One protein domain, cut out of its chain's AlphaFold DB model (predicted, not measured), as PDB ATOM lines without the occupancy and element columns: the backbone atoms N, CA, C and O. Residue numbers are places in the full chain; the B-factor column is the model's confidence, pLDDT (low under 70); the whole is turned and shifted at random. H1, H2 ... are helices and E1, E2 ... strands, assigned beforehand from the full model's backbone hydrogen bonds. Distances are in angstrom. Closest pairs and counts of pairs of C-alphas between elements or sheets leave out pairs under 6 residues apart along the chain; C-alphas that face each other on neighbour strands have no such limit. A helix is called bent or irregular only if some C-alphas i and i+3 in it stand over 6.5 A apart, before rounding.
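What this domain is: This is residues 872 to 965 of the 969 residues of an uncharacterized protein of Acinetobacter terrae (UniProt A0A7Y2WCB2). A small, strongly twisted sheet of three strands, E1, E3 and E2, has the long helix H1 grazing it, with H3, H4 and H5 each meeting H1 at a different part of its length. H4 and H5 lie toward one end of the longest axis and H2 toward the other, where H2 touches no helix. The printed part has 94 residues with five named helices and three named strands, in the order H1 H2 E1 H3 H4 H5 E2 E3; the sheet runs E1 E3 E2, antiparallel throughout, and the class is mixed, helices and strands. The whole is compact, with a radius of gyration of the C-alphas of 13.1 A and spans of 40 by 28 by 26 A.

Where its parts are: In the sheet, E1 is residues 908 to 912, E2 residues 951 to 956, 15.7 A long, and E3 residues 959 to 965, 19.0 A long, ending at C-alpha 965 at (-33.123, -39.237, 33.756). H1, residues 873 to 888, is 22.7 A from C-alpha 873 at (-20.594, -45.710, 25.507) to C-alpha 888. H4, residues 922 to 935, is 19.9 A long. The shorter helices are H2, residues 892 to 897, H3, residues 913 to 919, and H5, residues 942 to 948. H3 is irregular: C-alphas 914 and 917 are 7.4 A apart.

How they stand to each other: E3 is the inner strand. E1 is antiparallel to it at 151 degrees, with N 909 and O 964 2.8 A apart, within hydrogen-bond range. E2 and E3 form a hairpin at 147 degrees, with N 961 and O 954 2.8 A apart, within range. Residues 901 to 902 pair antiparallel with residues 909 to 910 of E1. H3 is on the sheet at a height of 6.4 A, over none of the strands; its closest C-alphas to E3 are those of Arg 913 and Tyr 961, 5.1 A. H1 only grazes the sheet with residues 880 to 887, and H4 only grazes it with residues 926 to 934. H1 is the hub. With residues 876 to 883 alone it touches H4 at a steep tilt of 47 degrees, opposite ways, the closest C-alphas being those of Ile 883 and Thr 922, 6.9 A. With residues 873 to 877 alone it touches H5 at a shallow tilt of 25 degrees, the same way, the closest C-alphas being those of Lys 873 and Asp 943, 6.2 A. H1 and H3 only just touch, with 3 pairs of C-alphas within 8 A, by residues 883 to 887 of H1 alone; the closest are those of Arg 886 and Leu 919, 6.7 A, and the lines are about perpendicular at 89 degrees. Every O i to N i+4 pair is within hydrogen-bond range in H1, H2 and H4; in H3 it is 0 of 3, beside 3 of 4 O i to N i+3 pairs, and in H5 1 of 3, beside 4 of 4.

The domain as a whole: The two C-alphas farthest apart are those of Gln 893 and Asn 939, 41.0 A. The printed part has no cut and no long link. The mean pLDDT of the printed part is 72.2, and 33 residues are under 70, namely 904 to 907, 914 to 917, 919 to 928, 930 to 939 and 955 to 959.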
ATOM      1  N   THR A 872     -21.904 -47.869  21.266       79.19
ATOM      2  CA  THR A 872     -20.790 -47.687  22.211       79.19
ATOM      3  C   THR A 872     -21.203 -46.725  23.325       79.19
ATOM      4  O   THR A 872     -22.233 -46.052  23.219       79.19
ATOM      5  N   LYS A 873     -20.396 -46.647  24.390       79.06
ATOM      6  CA  LYS A 873     -20.594 -45.710  25.507       79.06
ATOM      7  C   LYS A 873     -20.737 -44.268  25.016       79.06
ATOM      8  O   LYS A 873     -21.709 -43.601  25.346       79.06
ATOM      9  N   ASP A 874     -19.828 -43.839  24.149       78.88
ATOM     10  CA  ASP A 874     -19.738 -42.464  23.636       78.88
ATOM     11  C   ASP A 874     -20.977 -42.094  22.807       78.88
ATOM     12  O   ASP A 874     -21.553 -41.028  23.001       78.88
ATOM     13  N   LYS A 875     -21.458 -43.016  21.957       79.81
ATOM     14  CA  LYS A 875     -22.710 -42.853  21.192       79.81
ATOM     15  C   LYS A 875     -23.940 -42.727  22.098       79.81
ATOM     16  O   LYS A 875     -24.880 -42.010  21.760       79.81
ATOM     17  N   ALA A 876     -23.963 -43.446  23.224       79.94
ATOM     18  CA  ALA A 876     -25.031 -43.324  24.213       79.94
ATOM     19  C   ALA A 876     -24.924 -41.995  24.984       79.94
ATOM     20  O   ALA A 876     -25.929 -41.319  25.181       79.94
ATOM     21  N   GLU A 877     -23.718 -41.566  25.353       82.12
ATOM     22  CA  GLU A 877     -23.498 -40.298  26.050       82.12
ATOM     23  C   GLU A 877     -23.830 -39.075  25.174       82.12
ATOM     24  O   GLU A 877     -24.496 -38.148  25.639       82.12
ATOM     25  N   GLU A 878     -23.435 -39.088  23.897       81.38
ATOM     26  CA  GLU A 878     -23.793 -38.074  22.896       81.38
ATOM     27  C   GLU A 878     -25.318 -37.967  22.739       81.38
ATOM     28  O   GLU A 878     -25.880 -36.872  22.830       81.38
ATOM     29  N   LEU A 879     -26.007 -39.108  22.599       80.19
ATOM     30  CA  LEU A 879     -27.468 -39.161  22.552       80.19
ATOM     31  C   LEU A 879     -28.100 -38.538  23.807       80.19
ATOM     32  O   LEU A 879     -29.030 -37.745  23.694       80.19
ATOM     33  N   PHE A 880     -27.604 -38.859  25.001       85.81
ATOM     34  CA  PHE A 880     -28.181 -38.354  26.250       85.81
ATOM     35  C   PHE A 880     -27.953 -36.845  26.430       85.81
ATOM     36  O   PHE A 880     -28.860 -36.147  26.890       85.81
ATOM     37  N   LYS A 881     -26.801 -36.315  25.996       83.44
ATOM     38  CA  LYS A 881     -26.548 -34.864  25.932       83.44
ATOM     39  C   LYS A 881     -27.526 -34.166  24.982       83.44
ATOM     40  O   LYS A 881     -28.138 -33.172  25.368       83.44
ATOM     41  N   GLU A 882     -27.736 -34.720  23.789       81.50
ATOM     42  CA  GLU A 882     -28.647 -34.171  22.774       81.50
ATOM     43  C   GLU A 882     -30.129 -34.216  23.206       81.50
ATOM     44  O   GLU A 882     -30.889 -33.287  22.924       81.50
ATOM     45  N   ILE A 883     -30.555 -35.260  23.932       82.25
ATOM     46  CA  ILE A 883     -31.902 -35.323  24.532       82.25
ATOM     47  C   ILE A 883     -32.067 -34.209  25.569       82.25
ATOM     48  O   ILE A 883     -33.043 -33.458  25.504       82.25
ATOM     49  N   LYS A 884     -31.113 -34.081  26.505       84.81
ATOM     50  CA  LYS A 884     -31.164 -33.065  27.564       84.81
ATOM     51  C   LYS A 884     -31.211 -31.652  26.976       84.81
ATOM     52  O   LYS A 884     -32.128 -30.902  27.300       84.81
ATOM     53  N   PHE A 885     -30.297 -31.336  26.056       84.62
ATOM     54  CA  PHE A 885     -30.228 -30.033  25.392       84.62
ATOM     55  C   PHE A 885     -31.559 -29.644  24.732       84.62
ATOM     56  O   PHE A 885     -32.046 -28.540  24.949       84.62
ATOM     57  N   ARG A 886     -32.200 -30.564  23.994       81.19
ATOM     58  CA  ARG A 886     -33.477 -30.291  23.307       81.19
ATOM     59  C   ARG A 886     -34.660 -30.091  24.248       81.19
ATOM     60  O   ARG A 886     -35.545 -29.295  23.939       81.19
ATOM     61  N   LEU A 887     -34.702 -30.822  25.363       82.00
ATOM     62  CA  LEU A 887     -35.737 -30.646  26.386       82.00
ATOM     63  C   LEU A 887     -35.556 -29.316  27.121       82.00
ATOM     64  O   LEU A 887     -36.539 -28.635  27.402       82.00
ATOM     65  N   GLU A 888     -34.317 -28.911  27.391       82.19
ATOM     66  CA  GLU A 888     -34.019 -27.643  28.059       82.19
ATOM     67  C   GLU A 888     -34.237 -26.438  27.128       82.19
ATOM     68  O   GLU A 888     -34.828 -25.453  27.565       82.19
ATOM     69  N   SER A 889     -33.906 -26.546  25.833       81.00
ATOM     70  CA  SER A 889     -34.101 -25.485  24.826       81.00
ATOM     71  C   SER A 889     -35.558 -25.235  24.400       81.00
ATOM     72  O   SER A 889     -35.815 -24.323  23.618       81.00
ATOM     73  N   MET A 890     -36.508 -26.081  24.805       81.19
ATOM     74  CA  MET A 890     -37.918 -25.968  24.412       81.19
ATOM     75  C   MET A 890     -38.664 -24.963  25.306       81.19
ATOM     76  O   MET A 890     -38.420 -24.912  26.512       81.19
ATOM     77  N   SER A 891     -39.596 -24.184  24.747       81.88
ATOM     78  CA  SER A 891     -40.380 -23.218  25.532       81.88
ATOM     79  C   SER A 891     -41.276 -23.917  26.569       81.88
ATOM     80  O   SER A 891     -41.724 -25.046  26.362       81.88
ATOM     81  N   GLU A 892     -41.576 -23.251  27.689       76.38
ATOM     82  CA  GLU A 892     -42.515 -23.789  28.691       76.38
ATOM     83  C   GLU A 892     -43.953 -23.894  28.155       76.38
ATOM     84  O   GLU A 892     -44.712 -24.763  28.587       76.38
ATOM     85  N   GLN A 893     -44.319 -23.077  27.163       73.38
ATOM     86  CA  GLN A 893     -45.594 -23.202  26.456       73.38
ATOM     87  C   GLN A 893     -45.632 -24.479  25.597       73.38
ATOM     88  O   GLN A 893     -46.589 -25.246  25.693       73.38
ATOM     89  N   ASP A 894     -44.575 -24.771  24.831       71.75
ATOM     90  CA  ASP A 894     -44.452 -26.005  24.042       71.75
ATOM     91  C   ASP A 894     -44.395 -27.255  24.928       71.75
ATOM     92  O   ASP A 894     -45.099 -28.229  24.663       71.75
ATOM     93  N   LYS A 895     -43.616 -27.229  26.019       79.00
ATOM     94  CA  LYS A 895     -43.550 -28.336  26.992       79.00
ATOM     95  C   LYS A 895     -44.940 -28.682  27.530       79.00
ATOM     96  O   LYS A 895     -45.328 -29.850  27.506       79.00
ATOM     97  N   ARG A 896     -45.722 -27.672  27.935       74.12
ATOM     98  CA  ARG A 896     -47.121 -27.843  28.369       74.12
ATOM     99  C   ARG A 896     -48.003 -28.380  27.235       74.12
ATOM    100  O   ARG A 896     -48.704 -29.367  27.439       74.12
ATOM    101  N   LYS A 897     -47.915 -27.796  26.034       72.00
ATOM    102  CA  LYS A 897     -48.681 -28.174  24.829       72.00
ATOM    103  C   LYS A 897     -48.451 -29.622  24.381       72.00
ATOM    104  O   LYS A 897     -49.397 -30.273  23.947       72.00
ATOM    105  N   TYR A 898     -47.228 -30.144  24.500       72.38
ATOM    106  CA  TYR A 898     -46.890 -31.535  24.158       72.38
ATOM    107  C   TYR A 898     -46.892 -32.485  25.367       72.38
ATOM    108  O   TYR A 898     -46.465 -33.634  25.245       72.38
ATOM    109  N   GLY A 899     -47.365 -32.036  26.535       74.31
ATOM    110  CA  GLY A 899     -47.478 -32.857  27.744       74.31
ATOM    111  C   GLY A 899     -46.140 -33.344  28.313       74.31
ATOM    112  O   GLY A 899     -46.112 -34.372  28.991       74.31
ATOM    113  N   PHE A 900     -45.037 -32.644  28.030       81.88
ATOM    114  CA  PHE A 900     -43.705 -32.956  28.551       81.88
ATOM    115  C   PHE A 900     -43.634 -32.498  30.008       81.88
ATOM    116  O   PHE A 900     -43.648 -31.300  30.291       81.88
ATOM    117  N   LYS A 901     -43.570 -33.448  30.944       80.50
ATOM    118  CA  LYS A 901     -43.535 -33.155  32.385       80.50
ATOM    119  C   LYS A 901     -42.120 -33.326  32.927       80.50
ATOM    120  O   LYS A 901     -41.437 -34.285  32.573       80.50
ATOM    121  N   LYS A 902     -41.704 -32.422  33.808       81.50
ATOM    122  CA  LYS A 902     -40.498 -32.554  34.633       81.50
ATOM    123  C   LYS A 902     -40.916 -32.988  36.041       81.50
ATOM    124  O   LYS A 902     -41.995 -32.596  36.483       81.50
ATOM    125  N   SER A 903     -40.104 -33.787  36.726       76.25
ATOM    126  CA  SER A 903     -40.329 -34.074  38.150       76.25
ATOM    127  C   SER A 903     -40.072 -32.830  39.011       76.25
ATOM    128  O   SER A 903     -39.371 -31.914  38.570       76.25
ATOM    129  N   ALA A 904     -40.630 -32.783  40.223       65.19
ATOM    130  CA  ALA A 904     -40.534 -31.624  41.122       65.19
ATOM    131  C   ALA A 904     -39.082 -31.352  41.569       65.19
ATOM    132  O   ALA A 904     -38.613 -30.219  41.537       65.19
ATOM    133  N   ASP A 905     -38.358 -32.426  41.876       63.25
ATOM    134  CA  ASP A 905     -36.905 -32.526  42.089       63.25
ATOM    135  C   ASP A 905     -36.050 -32.193  40.843       63.25
ATOM    136  O   ASP A 905     -34.830 -32.067  40.928       63.25
ATOM    137  N   GLY A 906     -36.669 -32.051  39.667       62.72
ATOM    138  CA  GLY A 906     -36.013 -31.614  38.440       62.72
ATOM    139  C   GLY A 906     -35.048 -32.613  37.785       62.72
ATOM    140  O   GLY A 906     -34.470 -32.259  36.754       62.72
ATOM    141  N   GLN A 907     -34.874 -33.831  38.313       68.06
ATOM    142  CA  GLN A 907     -33.895 -34.799  37.785       68.06
ATOM    143  C   GLN A 907     -34.434 -35.679  36.643       68.06
ATOM    144  O   GLN A 907     -33.652 -36.254  35.881       68.06
ATOM    145  N   MET A 908     -35.760 -35.771  36.503       79.44
ATOM    146  CA  MET A 908     -36.437 -36.662  35.556       79.44
ATOM    147  C   MET A 908     -37.389 -35.906  34.620       79.44
ATOM    148  O   MET A 908     -38.105 -34.994  35.038       79.44
ATOM    149  N   TRP A 909     -37.437 -36.337  33.359       81.12
ATOM    150  CA  TRP A 909     -38.400 -35.923  32.340       81.12
ATOM    151  C   TRP A 909     -39.293 -37.092  31.915       81.12
ATOM    152  O   TRP A 909     -38.822 -38.215  31.719       81.12
ATOM    153  N   LEU A 910     -40.579 -36.805  31.714       80.75
ATOM    154  CA  LEU A 910     -41.600 -37.733  31.237       80.75
ATOM    155  C   LEU A 910     -42.120 -37.249  29.880       80.75
ATOM    156  O   LEU A 910     -42.753 -36.196  29.775       80.75
ATOM    157  N   ILE A 911     -41.838 -38.028  28.838       81.81
ATOM    158  CA  ILE A 911     -42.093 -37.677  27.436       81.81
ATOM    159  C   ILE A 911     -43.198 -38.604  26.905       81.81
ATOM    160  O   ILE A 911     -42.958 -39.810  26.807       81.81
ATOM    161  N   PRO A 912     -44.400 -38.116  26.539       75.19
ATOM    162  CA  PRO A 912     -45.424 -38.954  25.918       75.19
ATOM    163  C   PRO A 912     -44.890 -39.562  24.618       75.19
ATOM    164  O   PRO A 912     -44.414 -38.843  23.736       75.19
ATOM    165  N   ARG A 913     -44.982 -40.888  24.460       71.62
ATOM    166  CA  ARG A 913     -44.382 -41.604  23.319       71.62
ATOM    167  C   ARG A 913     -44.938 -41.129  21.972       71.62
ATOM    168  O   ARG A 913     -44.196 -41.064  20.998       71.62
ATOM    169  N   GLN A 914     -46.205 -40.717  21.943       68.12
ATOM    170  CA  GLN A 914     -46.876 -40.108  20.785       68.12
ATOM    171  C   GLN A 914     -46.300 -38.741  20.357       68.12
ATOM    172  O   GLN A 914     -46.479 -38.329  19.214       68.12
ATOM    173  N   HIS A 915     -45.584 -38.039  21.242       68.00
ATOM    174  CA  HIS A 915     -45.011 -36.711  20.985       68.00
ATOM    175  C   HIS A 915     -43.474 -36.713  20.907       68.00
ATOM    176  O   HIS A 915     -42.869 -35.667  20.671       68.00
ATOM    177  N   ILE A 916     -42.823 -37.884  20.991       63.47
ATOM    178  CA  ILE A 916     -41.361 -38.022  20.847       63.47
ATOM    179  C   ILE A 916     -40.827 -37.404  19.538       63.47
ATOM    180  O   ILE A 916     -39.705 -36.899  19.495       63.47
ATOM    181  N   GLY A 917     -41.641 -37.391  18.474       57.22
ATOM    182  CA  GLY A 917     -41.296 -36.806  17.176       57.22
ATOM    183  C   GLY A 917     -40.938 -35.315  17.228       57.22
ATOM    184  O   GLY A 917     -40.165 -34.858  16.386       57.22
ATOM    185  N   GLN A 918     -41.391 -34.573  18.250       72.50
ATOM    186  CA  GLN A 918     -41.033 -33.158  18.431       72.50
ATOM    187  C   GLN A 918     -39.538 -32.950  18.736       72.50
ATOM    188  O   GLN A 918     -38.986 -31.888  18.451       72.50
ATOM    189  N   LEU A 919     -38.829 -33.992  19.196       58.06
ATOM    190  CA  LEU A 919     -37.366 -33.986  19.332       58.06
ATOM    191  C   LEU A 919     -36.633 -34.133  17.978       58.06
ATOM    192  O   LEU A 919     -35.403 -34.079  17.923       58.06
ATOM    193  N   LYS A 920     -37.363 -34.257  16.859       64.56
ATOM    194  CA  LYS A 920     -36.849 -34.355  15.480       64.56
ATOM    195  C   LYS A 920     -35.907 -35.565  15.332       64.56
ATOM    196  O   LYS A 920     -36.291 -36.671  15.715       64.56
ATOM    197  N   ARG A 921     -34.695 -35.408  14.773       52.44
ATOM    198  CA  ARG A 921     -33.765 -36.526  14.470       52.44
ATOM    199  C   ARG A 921     -33.443 -37.410  15.687       52.44
ATOM    200  O   ARG A 921     -33.385 -38.629  15.537       52.44
ATOM    201  N   THR A 922     -33.334 -36.825  16.878       60.91
ATOM    202  CA  THR A 922     -33.018 -37.521  18.139       60.91
ATOM    203  C   THR A 922     -34.043 -38.604  18.490       60.91
ATOM    204  O   THR A 922     -33.682 -39.631  19.058       60.91
ATOM    205  N   SER A 923     -35.305 -38.455  18.067       54.72
ATOM    206  CA  SER A 923     -36.351 -39.475  18.258       54.72
ATOM    207  C   SER A 923     -36.020 -40.827  17.607       54.72
ATOM    208  O   SER A 923     -36.396 -41.876  18.134       54.72
ATOM    209  N   ILE A 924     -35.268 -40.829  16.501       48.50
ATOM    210  CA  ILE A 924     -34.839 -42.049  15.802       48.50
ATOM    211  C   ILE A 924     -33.739 -42.753  16.609       48.50
ATOM    212  O   ILE A 924     -33.767 -43.974  16.767       48.50
ATOM    213  N   GLN A 925     -32.804 -41.983  17.171       59.06
ATOM    214  CA  GLN A 925     -31.727 -42.503  18.017       59.06
ATOM    215  C   GLN A 925     -32.270 -43.038  19.352       59.06
ATOM    216  O   GLN A 925     -31.895 -44.144  19.730       59.06
ATOM    217  N   ILE A 926     -33.223 -42.343  19.994       63.81
ATOM    218  CA  ILE A 926     -33.938 -42.834  21.189       63.81
ATOM    219  C   ILE A 926     -34.584 -44.199  20.919       63.81
ATOM    220  O   ILE A 926     -34.344 -45.147  21.662       63.81
ATOM    221  N   ASN A 927     -35.380 -44.330  19.850       59.59
ATOM    222  CA  ASN A 927     -36.054 -45.596  19.541       59.59
ATOM    223  C   ASN A 927     -35.062 -46.716  19.178       59.59
ATOM    224  O   ASN A 927     -35.283 -47.865  19.553       59.59
ATOM    225  N   SER A 928     -33.959 -46.396  18.494       59.00
ATOM    226  CA  SER A 928     -32.891 -47.357  18.182       59.00
ATOM    227  C   SER A 928     -32.153 -47.841  19.441       59.00
ATOM    228  O   SER A 928     -31.905 -49.039  19.585       59.00
ATOM    229  N   PHE A 929     -31.869 -46.941  20.389       71.56
ATOM    230  CA  PHE A 929     -31.258 -47.293  21.672       71.56
ATOM    231  C   PHE A 929     -32.214 -48.124  22.539       71.56
ATOM    232  O   PHE A 929     -31.832 -49.193  23.001       71.56
ATOM    233  N   LEU A 930     -33.480 -47.704  22.673       66.44
ATOM    234  CA  LEU A 930     -34.525 -48.454  23.385       66.44
ATOM    235  C   LEU A 930     -34.753 -49.856  22.797       66.44
ATOM    236  O   LEU A 930     -34.996 -50.802  23.544       66.44
ATOM    237  N   ALA A 931     -34.682 -50.024  21.473       58.41
ATOM    238  CA  ALA A 931     -34.778 -51.343  20.848       58.41
ATOM    239  C   ALA A 931     -33.570 -52.227  21.206       58.41
ATOM    240  O   ALA A 931     -33.741 -53.393  21.561       58.41
ATOM    241  N   TYR A 932     -32.361 -51.658  21.170       64.44
ATOM    242  CA  TYR A 932     -31.121 -52.351  21.523       64.44
ATOM    243  C   TYR A 932     -31.076 -52.756  23.004       64.44
ATOM    244  O   TYR A 932     -30.770 -53.909  23.310       64.44
ATOM    245  N   THR A 933     -31.438 -51.863  23.932       69.88
ATOM    246  CA  THR A 933     -31.424 -52.168  25.371       69.88
ATOM    247  C   THR A 933     -32.479 -53.197  25.768       69.88
ATOM    248  O   THR A 933     -32.193 -54.053  26.601       69.88
ATOM    249  N   ASN A 934     -33.661 -53.186  25.140       66.38
ATOM    250  CA  ASN A 934     -34.664 -54.229  25.355       66.38
ATOM    251  C   ASN A 934     -34.235 -55.581  24.759       66.38
ATOM    252  O   ASN A 934     -34.354 -56.600  25.437       66.38
ATOM    253  N   GLN A 935     -33.696 -55.614  23.532       56.91
ATOM    254  CA  GLN A 935     -33.282 -56.872  22.891       56.91
ATOM    255  C   GLN A 935     -32.075 -57.527  23.586       56.91
ATOM    256  O   GLN A 935     -32.006 -58.751  23.662       56.91
ATOM    257  N   PHE A 936     -31.135 -56.738  24.113       63.38
ATOM    258  CA  PHE A 936     -29.921 -57.246  24.760       63.38
ATOM    259  C   PHE A 936     -29.924 -57.098  26.288       63.38
ATOM    260  O   PHE A 936     -28.861 -57.175  26.896       63.38
ATOM    261  N   LYS A 937     -31.093 -56.937  26.927       64.69
ATOM    262  CA  LYS A 937     -31.254 -56.616  28.363       64.69
ATOM    263  C   LYS A 937     -30.326 -57.400  29.308       64.69
ATOM    264  O   LYS A 937     -29.712 -56.815  30.198       64.69
ATOM    265  N   ASN A 938     -30.161 -58.700  29.064       64.75
ATOM    266  CA  ASN A 938     -29.310 -59.579  29.874       64.75
ATOM    267  C   ASN A 938     -27.804 -59.400  29.555       64.75
ATOM    268  O   ASN A 938     -26.970 -59.364  30.464       64.75
ATOM    269  N   ASN A 939     -27.472 -59.187  28.277       64.44
ATOM    270  CA  ASN A 939     -26.113 -59.232  27.712       64.44
ATOM    271  C   ASN A 939     -25.505 -57.846  27.393       64.44
ATOM    272  O   ASN A 939     -24.448 -57.770  26.769       64.44
ATOM    273  N   LEU A 940     -26.146 -56.744  27.802       70.31
ATOM    274  CA  LEU A 940     -25.575 -55.392  27.724       70.31
ATOM    275  C   LEU A 940     -24.248 -55.298  28.501       70.31
ATOM    276  O   LEU A 940     -24.131 -55.824  29.615       70.31
ATOM    277  N   SER A 941     -23.286 -54.557  27.943       70.38
ATOM    278  CA  SER A 941     -22.054 -54.163  28.637       70.38
ATOM    279  C   SER A 941     -22.351 -53.274  29.852       70.38
ATOM    280  O   SER A 941     -23.389 -52.608  29.911       70.38
ATOM    281  N   GLY A 942     -21.437 -53.266  30.830       70.69
ATOM    282  CA  GLY A 942     -21.607 -52.539  32.095       70.69
ATOM    283  C   GLY A 942     -21.925 -51.055  31.899       70.69
ATOM    284  O   GLY A 942     -22.897 -50.561  32.464       70.69
ATOM    285  N   ASP A 943     -21.183 -50.375  31.020       73.31
ATOM    286  CA  ASP A 943     -21.418 -48.967  30.690       73.31
ATOM    287  C   ASP A 943     -22.824 -48.721  30.129       73.31
ATOM    288  O   ASP A 943     -23.521 -47.814  30.576       73.31
ATOM    289  N   LEU A 944     -23.281 -49.549  29.183       75.56
ATOM    290  CA  LEU A 944     -24.584 -49.359  28.539       75.56
ATOM    291  C   LEU A 944     -25.759 -49.681  29.471       75.56
ATOM    292  O   LEU A 944     -26.823 -49.081  29.314       75.56
ATOM    293  N   LYS A 945     -25.577 -50.555  30.472       78.31
ATOM    294  CA  LYS A 945     -26.591 -50.804  31.517       78.31
ATOM    295  C   LYS A 945     -26.915 -49.537  32.317       78.31
ATOM    296  O   LYS A 945     -28.080 -49.326  32.643       78.31
ATOM    297  N   ALA A 946     -25.934 -48.662  32.562       77.25
ATOM    298  CA  ALA A 946     -26.147 -47.403  33.282       77.25
ATOM    299  C   ALA A 946     -26.976 -46.375  32.488       77.25
ATOM    300  O   ALA A 946     -27.709 -45.592  33.089       77.25
ATOM    301  N   TYR A 947     -26.897 -46.374  31.152       78.94
ATOM    302  CA  TYR A 947     -27.769 -45.552  30.299       78.94
ATOM    303  C   TYR A 947     -29.139 -46.212  30.093       78.94
ATOM    304  O   TYR A 947     -30.153 -45.518  30.073       78.94
ATOM    305  N   ALA A 948     -29.197 -47.545  29.994       75.38
ATOM    306  CA  ALA A 948     -30.447 -48.287  29.817       75.38
ATOM    307  C   ALA A 948     -31.469 -48.010  30.934       75.38
ATOM    308  O   ALA A 948     -32.636 -47.799  30.631       75.38
ATOM    309  N   THR A 949     -31.037 -47.929  32.197       75.19
ATOM    310  CA  THR A 949     -31.918 -47.607  33.340       75.19
ATOM    311  C   THR A 949     -32.345 -46.135  33.412       75.19
ATOM    312  O   THR A 949     -33.270 -45.803  34.150       75.19
ATOM    313  N   GLN A 950     -31.691 -45.248  32.655       77.44
ATOM    314  CA  GLN A 950     -31.986 -43.810  32.597       77.44
ATOM    315  C   GLN A 950     -32.828 -43.407  31.370       77.44
ATOM    316  O   GLN A 950     -33.182 -42.234  31.236       77.44
ATOM    317  N   LEU A 951     -33.146 -44.345  30.468       78.94
ATOM    318  CA  LEU A 951     -34.042 -44.128  29.329       78.94
ATOM    319  C   LEU A 951     -34.904 -45.375  29.100       78.94
ATOM    320  O   LEU A 951     -34.486 -46.316  28.428       78.94
ATOM    321  N   GLU A 952     -36.121 -45.368  29.644       76.81
ATOM    322  CA  GLU A 952     -37.026 -46.526  29.653       76.81
ATOM    323  C   GLU A 952     -38.448 -46.137  29.231       76.81
ATOM    324  O   GLU A 952     -38.935 -45.052  29.550       76.81
ATOM    325  N   SER A 953     -39.148 -47.033  28.529       74.81
ATOM    326  CA  SER A 953     -40.566 -46.858  28.192       74.81
ATOM    327  C   SER A 953     -41.467 -47.562  29.204       74.81
ATOM    328  O   SER A 953     -41.301 -48.761  29.423       74.81
ATOM    329  N   TYR A 954     -42.457 -46.854  29.743       70.94
ATOM    330  CA  TYR A 954     -43.435 -47.378  30.700       70.94
ATOM    331  C   TYR A 954     -44.851 -46.870  30.371       70.94
ATOM    332  O   TYR A 954     -45.020 -45.977  29.539       70.94
ATOM    333  N   VAL A 955     -45.879 -47.453  30.989       68.44
ATOM    334  CA  VAL A 955     -47.289 -47.090  30.761       68.44
ATOM    335  C   VAL A 955     -47.882 -46.529  32.049       68.44
ATOM    336  O   VAL A 955     -47.660 -47.085  33.122       68.44
ATOM    337  N   PHE A 956     -48.626 -45.430  31.945       58.19
ATOM    338  CA  PHE A 956     -49.313 -44.786  33.064       58.19
ATOM    339  C   PHE A 956     -50.586 -44.095  32.564       58.19
ATOM    340  O   PHE A 956     -50.531 -43.386  31.562       58.19
ATOM    341  N   ALA A 957     -51.716 -44.300  33.254       49.81
ATOM    342  CA  ALA A 957     -53.030 -43.760  32.873       49.81
ATOM    343  C   ALA A 957     -53.335 -43.946  31.367       49.81
ATOM    344  O   ALA A 957     -53.493 -42.981  30.622       49.81
ATOM    345  N   GLU A 958     -53.298 -45.208  30.915       57.97
ATOM    346  CA  GLU A 958     -53.488 -45.666  29.519       57.97
ATOM    347  C   GLU A 958     -52.497 -45.102  28.472       57.97
ATOM    348  O   GLU A 958     -52.432 -45.586  27.343       57.97
ATOM    349  N   THR A 959     -51.639 -44.152  28.847       54.41
ATOM    350  CA  THR A 959     -50.676 -43.489  27.962       54.41
ATOM    351  C   THR A 959     -49.280 -44.093  28.123       54.41
ATOM    352  O   THR A 959     -48.795 -44.318  29.233       54.41
ATOM    353  N   THR A 960     -48.583 -44.343  27.009       75.06
ATOM    354  CA  THR A 960     -47.173 -44.768  27.052       75.06
ATOM    355  C   THR A 960     -46.251 -43.554  27.143       75.06
ATOM    356  O   THR A 960     -46.269 -42.687  26.267       75.06
ATOM    357  N   TYR A 961     -45.389 -43.534  28.154       77.25
ATOM    358  CA  TYR A 961     -44.364 -42.520  28.375       77.25
ATOM    359  C   TYR A 961     -42.961 -43.101  28.173       77.25
ATOM    360  O   TYR A 961     -42.725 -44.302  28.302       77.25
ATOM    361  N   ILE A 962     -42.011 -42.224  27.867       81.12
ATOM    362  CA  ILE A 962     -40.578 -42.482  27.960       81.12
ATOM    363  C   ILE A 962     -40.061 -41.657  29.137       81.12
ATOM    364  O   ILE A 962     -40.184 -40.430  29.143       81.12
ATOM    365  N   ARG A 963     -39.510 -42.348  30.137       81.19
ATOM    366  CA  ARG A 963     -38.759 -41.765  31.249       81.19
ATOM    367  C   ARG A 963     -37.352 -41.444  30.760       81.19
ATOM    368  O   ARG A 963     -36.713 -42.313  30.175       81.19
ATOM    369  N   PHE A 964     -36.874 -40.232  31.024       84.12
ATOM    370  CA  PHE A 964     -35.495 -39.812  30.780       84.12
ATOM    371  C   PHE A 964     -34.911 -39.156  32.036       84.12
ATOM    372  O   PHE A 964     -35.484 -38.201  32.556       84.12
ATOM    373  N   GLY A 965     -33.774 -39.663  32.512       75.44
ATOM    374  CA  GLY A 965     -33.123 -39.237  33.756       75.44
ATOM    375  C   GLY A 965     -33.055 -40.361  34.792       75.44
ATOM    376  O   GLY A 965     -33.558 -41.464  34.570       75.44
TER     377      GLY A 965